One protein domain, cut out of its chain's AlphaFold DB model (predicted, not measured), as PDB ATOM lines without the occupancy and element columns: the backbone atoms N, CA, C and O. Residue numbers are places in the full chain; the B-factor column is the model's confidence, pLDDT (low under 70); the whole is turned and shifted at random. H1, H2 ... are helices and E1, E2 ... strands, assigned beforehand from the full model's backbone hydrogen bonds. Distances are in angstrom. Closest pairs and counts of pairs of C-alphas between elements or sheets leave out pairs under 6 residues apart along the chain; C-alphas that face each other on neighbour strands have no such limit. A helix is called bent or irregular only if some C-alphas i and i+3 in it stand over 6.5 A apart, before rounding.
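What this domain is: This is residues 4 to 44 of the 45 residues of an uncharacterized protein of Caldibacillus thermoamylovorans (UniProt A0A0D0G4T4). A small hairpin of two short strands, E1 and E2, sits at one end; a single helix, H1, leads away from it to the other end, and the stretch with no named element, residues 29 to 44, folds back toward the hairpin end. At the far turn residues 26 to 32, of which 26 to 28 belong to H1, stick out. The printed part has 41 residues, with two named strands and then one named helix in the order E1, E2, H1; the sheet has the order E1 - E2, antiparallel, and the class is mixed, helices and strands. The whole is loose, with a radius of gyration of the C-alphas of 11.5 A, and elongated, spanning 31 by 19 by 13 A.

Where its parts are: Start at C-alpha 4, at (10.356, 100.284, 19.758), where E1 begins; it covers residues 4 to 6, Lys 4 to Glu 6, and is 6.2 A from first to last C-alpha. Next find E2, residues 9 to 12, from Arg 9 to Trp 12, which is 10.0 A long. H1 follows with residues 15 to 28: find C-alpha 15 at (4.256, 103.617, 30.060), and from there the helix runs 19.9 A to C-alpha 28 at (-9.373, 93.768, 19.386). From Gly 29 to Arg 44 there is no named element.

How they stand to each other: Look first at E1 and E2, a hairpin of antiparallel neighbour strands, with 140 degrees between their N-to-C directions. The C-alphas of Leu 5 and Ala 10 face each other at 4.5 A. Look there also for N 4 and O 11, 2.8 A apart, and N 11 and O 4, 3.0 A apart, both pairs within hydrogen-bond range. A tight link of 2 residues joins E1 to E2. Another tight link of 2 residues joins E2 to H1. E1 and H1 are apart. In H1, which is not bent, every O i to N i+4 pair is within hydrogen-bond range.

The domain as a whole: The two C-alphas farthest apart are those of Gln 27 and Glu 42, at 31.9 A, while the first and last printed C-alphas, of Lys 4 and Arg 44, are 10.3 A apart. The printed part has no cut, and neither link between named elements is long. Along residues 29 to 44 the C-alphas lie 2 to 17 A from the mean of all C-alphas. In the B-factor column the mean pLDDT of the printed part is 70.4; look for values under 70, low confidence in this model, at residues 4 to 6, 8 to 10 and 30 to 44, while H1 has a mean of 82.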
ATOM      1  N   LYS A   4      10.838  99.791  21.048       64.94
ATOM      2  CA  LYS A   4      10.356 100.284  19.758       64.94
ATOM      3  C   LYS A   4      11.515 100.927  19.021       64.94
ATOM      4  O   LYS A   4      12.325 101.633  19.626       64.94
ATOM      5  N   LEU A   5      11.605 100.655  17.725       61.25
ATOM      6  CA  LEU A   5      12.561 101.311  16.848       61.25
ATOM      7  C   LEU A   5      11.961 102.641  16.394       61.25
ATOM      8  O   LEU A   5      10.938 102.675  15.713       61.25
ATOM      9  N   GLU A   6      12.586 103.741  16.803       65.25
ATOM     10  CA  GLU A   6      12.282 105.074  16.288       65.25
ATOM     11  C   GLU A   6      13.407 105.448  15.312       65.25
ATOM     12  O   GLU A   6      14.496 105.878  15.701       65.25
ATOM     13  N   GLY A   7      13.189 105.165  14.024       70.69
ATOM     14  CA  GLY A   7      14.217 105.305  12.991       70.69
ATOM     15  C   GLY A   7      15.356 104.296  13.172       70.69
ATOM     16  O   GLY A   7      15.155 103.102  12.982       70.69
ATOM     17  N   ASN A   8      16.550 104.776  13.538       65.31
ATOM     18  CA  ASN A   8      17.768 103.961  13.693       65.31
ATOM     19  C   ASN A   8      18.205 103.780  15.163       65.31
ATOM     20  O   ASN A   8      19.352 103.422  15.431       65.31
ATOM     21  N   ARG A   9      17.333 104.088  16.134       57.81
ATOM     22  CA  ARG A   9      17.596 103.877  17.566       57.81
ATOM     23  C   ARG A   9      16.478 103.068  18.206       57.81
ATOM     24  O   ARG A   9      15.300 103.401  18.083       57.81
ATOM     25  N   ALA A  10      16.868 102.020  18.925       66.25
ATOM     26  CA  ALA A  10      15.977 101.298  19.817       66.25
ATOM     27  C   ALA A  10      15.787 102.112  21.099       66.25
ATOM     28  O   ALA A  10      16.757 102.507  21.748       66.25
ATOM     29  N   ARG A  11      14.531 102.364  21.469       73.94
ATOM     30  CA  ARG A  11      14.161 102.945  22.764       73.94
ATOM     31  C   ARG A  11      13.197 102.023  23.489       73.94
ATOM     32  O   ARG A  11      12.378 101.347  22.866       73.94
ATOM     33  N   TRP A  12      13.275 102.015  24.814       75.38
ATOM     34  CA  TRP A  12      12.248 101.378  25.629       75.38
ATOM     35  C   TRP A  12      10.905 102.074  25.402       75.38
ATOM     36  O   TRP A  12      10.848 103.300  25.264       75.38
ATOM     37  N   LEU A  13       9.838 101.277  25.342       72.81
ATOM     38  CA  LEU A  13       8.477 101.803  25.279       72.81
ATOM     39  C   LEU A  13       8.185 102.617  26.534       72.81
ATOM     40  O   LEU A  13       8.574 102.231  27.641       72.81
ATOM     41  N   THR A  14       7.475 103.725  26.367       78.88
ATOM     42  CA  THR A  14       6.970 104.471  27.520       78.88
ATOM     43  C   THR A  14       5.762 103.768  28.130       78.88
ATOM     44  O   THR A  14       5.125 102.913  27.512       78.88
ATOM     45  N   HIS A  15       5.425 104.151  29.364       79.31
ATOM     46  CA  HIS A  15       4.256 103.617  30.060       79.31
ATOM     47  C   HIS A  15       2.966 103.841  29.253       79.31
ATOM     48  O   HIS A  15       2.150 102.933  29.134       79.31
ATOM     49  N   GLU A  16       2.826 105.013  28.629       81.19
ATOM     50  CA  GLU A  16       1.682 105.349  27.776       81.19
ATOM     51  C   GLU A  16       1.564 104.425  26.562       81.19
ATOM     52  O   GLU A  16       0.470 103.956  26.254       81.19
ATOM     53  N   GLU A  17       2.677 104.104  25.899       78.62
ATOM     54  CA  GLU A  17       2.668 103.206  24.740       78.62
ATOM     55  C   GLU A  17       2.292 101.773  25.132       78.62
ATOM     56  O   GLU A  17       1.544 101.109  24.411       78.62
ATOM     57  N   ILE A  18       2.765 101.311  26.294       80.62
ATOM     58  CA  ILE A  18       2.395 100.006  26.848       80.62
ATOM     59  C   ILE A  18       0.893  99.978  27.143       80.62
ATOM     60  O   ILE A  18       0.197  99.073  26.684       80.62
ATOM     61  N   CYS A  19       0.377 100.982  27.856       83.00
ATOM     62  CA  CYS A  19      -1.041 101.073  28.193       83.00
ATOM     63  C   CYS A  19      -1.926 101.136  26.943       83.00
ATOM     64  O   CYS A  19      -2.906 100.398  26.862       83.00
ATOM     65  N   ALA A  20      -1.563 101.954  25.952       83.56
ATOM     66  CA  ALA A  20      -2.302 102.055  24.698       83.56
ATOM     67  C   ALA A  20      -2.359 100.702  23.975       83.56
ATOM     68  O   ALA A  20      -3.438 100.252  23.594       83.56
ATOM     69  N   GLY A  21      -1.222 100.008  23.858       79.25
ATOM     70  CA  GLY A  21      -1.176  98.695  23.222       79.25
ATOM     71  C   GLY A  21      -1.976  97.624  23.967       79.25
ATOM     72  O   GLY A  21      -2.604  96.786  23.324       79.25
ATOM     73  N   VAL A  22      -2.018  97.673  25.303       81.31
ATOM     74  CA  VAL A  22      -2.846  96.771  26.123       81.31
ATOM     75  C   VAL A  22      -4.335  97.054  25.923       81.31
ATOM     76  O   VAL A  22      -5.113  96.125  25.721       81.31
ATOM     77  N   ILE A  23      -4.745  98.324  25.914       84.56
ATOM     78  CA  ILE A  23      -6.143  98.710  25.666       84.56
ATOM     79  C   ILE A  23      -6.576  98.242  24.275       84.56
ATOM     80  O   ILE A  23      -7.637  97.634  24.131       84.56
ATOM     81  N   THR A  24      -5.735  98.454  23.259       83.00
ATOM     82  CA  THR A  24      -5.992  97.954  21.906       83.00
ATOM     83  C   THR A  24      -6.068  96.427  21.875       83.00
ATOM     84  O   THR A  24      -6.971  95.890  21.237       83.00
ATOM     85  N   ALA A  25      -5.189  95.708  22.579       81.56
ATOM     86  CA  ALA A  25      -5.223  94.244  22.653       81.56
ATOM     87  C   ALA A  25      -6.573  93.726  23.172       81.56
ATOM     88  O   ALA A  25      -7.185  92.854  22.554       81.56
ATOM     89  N   ILE A  26      -7.055  94.334  24.261       83.44
ATOM     90  CA  ILE A  26      -8.339  94.016  24.891       83.44
ATOM     91  C   ILE A  26      -9.499  94.339  23.940       83.44
ATOM     92  O   ILE A  26     -10.384  93.510  23.751       83.44
ATOM     93  N   GLN A  27      -9.482  95.511  23.294       84.75
ATOM     94  CA  GLN A  27     -10.531  95.924  22.351       84.75
ATOM     95  C   GLN A  27     -10.595  95.050  21.094       84.75
ATOM     96  O   GLN A  27     -11.675  94.815  20.561       84.75
ATOM     97  N   THR A  28      -9.448  94.574  20.613       80.81
ATOM     98  CA  THR A  28      -9.373  93.768  19.386       80.81
ATOM     99  C   THR A  28      -9.637  92.281  19.657       80.81
ATOM    100  O   THR A  28      -9.743  91.505  18.710       80.81
ATOM    101  N   GLY A  29      -9.717  91.859  20.928       76.75
ATOM    102  CA  GLY A  29      -9.925  90.458  21.309       76.75
ATOM    103  C   GLY A  29      -8.801  89.522  20.853       76.75
ATOM    104  O   GLY A  29      -9.030  88.335  20.636       76.75
ATOM    105  N   LYS A  30      -7.590  90.055  20.646       69.38
ATOM    106  CA  LYS A  30      -6.440  89.263  20.206       69.38
ATOM    107  C   LYS A  30      -5.855  88.511  21.393       69.38
ATOM    108  O   LYS A  30      -5.408  89.140  22.346       69.38
ATOM    109  N   ASP A  31      -5.783  87.189  21.272       65.00
ATOM    110  CA  ASP A  31      -5.206  86.285  22.278       65.00
ATOM    111  C   ASP A  31      -3.755  86.669  22.632       65.00
ATOM    112  O   ASP A  31      -3.348  86.658  23.790       65.00
ATOM    113  N   HIS A  32      -2.991  87.121  21.631       66.00
ATOM    114  CA  HIS A  32      -1.637  87.643  21.789       66.00
ATOM    115  C   HIS A  32      -1.490  88.983  21.062       66.00
ATOM    116  O   HIS A  32      -1.717  89.086  19.855       66.00
ATOM    117  N   THR A  33      -1.062  90.018  21.788       67.44
ATOM    118  CA  THR A  33      -0.702  91.319  21.211       67.44
ATOM    119  C   THR A  33       0.684  91.715  21.688       67.44
ATOM    120  O   THR A  33       0.928  91.861  22.884       67.44
ATOM    121  N   ILE A  34       1.602  91.889  20.741       67.06
ATOM    122  CA  ILE A  34       2.940  92.401  21.022       67.06
ATOM    123  C   ILE A  34       2.860  93.924  20.979       67.06
ATOM    124  O   ILE A  34       2.649  94.516  19.923       67.06
ATOM    125  N   VAL A  35       3.016  94.556  22.140       69.25
ATOM    126  CA  VAL A  35       3.158  96.009  22.233       69.25
ATOM    127  C   VAL A  35       4.642  96.332  22.077       69.25
ATOM    128  O   VAL A  35       5.426  96.074  22.990       69.25
ATOM    129  N   GLY A  36       5.032  96.813  20.892       67.69
ATOM    130  CA  GLY A  36       6.422  97.097  20.509       67.69
ATOM    131  C   GLY A  36       6.959  96.192  19.402       67.69
ATOM    132  O   GLY A  36       6.201  95.571  18.663       67.69
ATOM    133  N   GLN A  37       8.284  96.121  19.299       60.16
ATOM    134  CA  GLN A  37       9.009  95.291  18.347       60.16
ATOM    135  C   GLN A  37       9.996  94.410  19.124       60.16
ATOM    136  O   GLN A  37      10.823  94.911  19.881       60.16
ATOM    137  N   LEU A  38       9.866  93.084  19.002       57.66
ATOM    138  CA  LEU A  38      10.778  92.127  19.646       57.66
ATOM    139  C   LEU A  38      11.998  91.817  18.760       57.66
ATOM    140  O   LEU A  38      13.006  91.316  19.258       57.66
ATOM    141  N   GLU A  39      11.903  92.130  17.467       51.47
ATOM    142  CA  GLU A  39      12.866  91.772  16.430       51.47
ATOM    143  C   GLU A  39      13.221  92.972  15.541       51.47
ATOM    144  O   GLU A  39      12.347  93.789  15.239       51.47
ATOM    145  N   PRO A  40      14.473  93.070  15.070       52.91
ATOM    146  CA  PRO A  40      15.554  92.103  15.255       52.91
ATOM    147  C   PRO A  40      16.285  92.275  16.598       52.91
ATOM    148  O   PRO A  40      16.597  93.385  17.031       52.91
ATOM    149  N   TRP A  41      16.589  91.147  17.251       54.81
ATOM    150  CA  TRP A  41      17.393  91.093  18.483       54.81
ATOM    151  C   TRP A  41      18.822  91.641  18.297       54.81
ATOM    152  O   TRP A  41      19.454  91.994  19.288       54.81
ATOM    153  N   GLU A  42      19.299  91.752  17.052       56.84
ATOM    154  CA  GLU A  42      20.615  92.300  16.675       56.84
ATOM    155  C   GLU A  42      20.781  93.805  16.948       56.84
ATOM    156  O   GLU A  42      21.905  94.290  16.995       56.84
ATOM    157  N   MET A  43      19.688  94.551  17.141       51.72
ATOM    158  CA  MET A  43      19.718  95.998  17.418       51.72
ATOM    159  C   MET A  43      19.410  96.350  18.877       51.72
ATOM    160  O   MET A  43      19.122  97.509  19.192       51.72
ATOM    161  N   ARG A  44      19.447  95.368  19.786       53.47
ATOM    162  CA  ARG A  44      19.410  95.683  21.216       53.47
ATOM    163  C   ARG A  44      20.700  96.432  21.584       53.47
ATOM    164  O   ARG A  44      21.769  95.923  21.259       53.47
TER     165      ARG A  44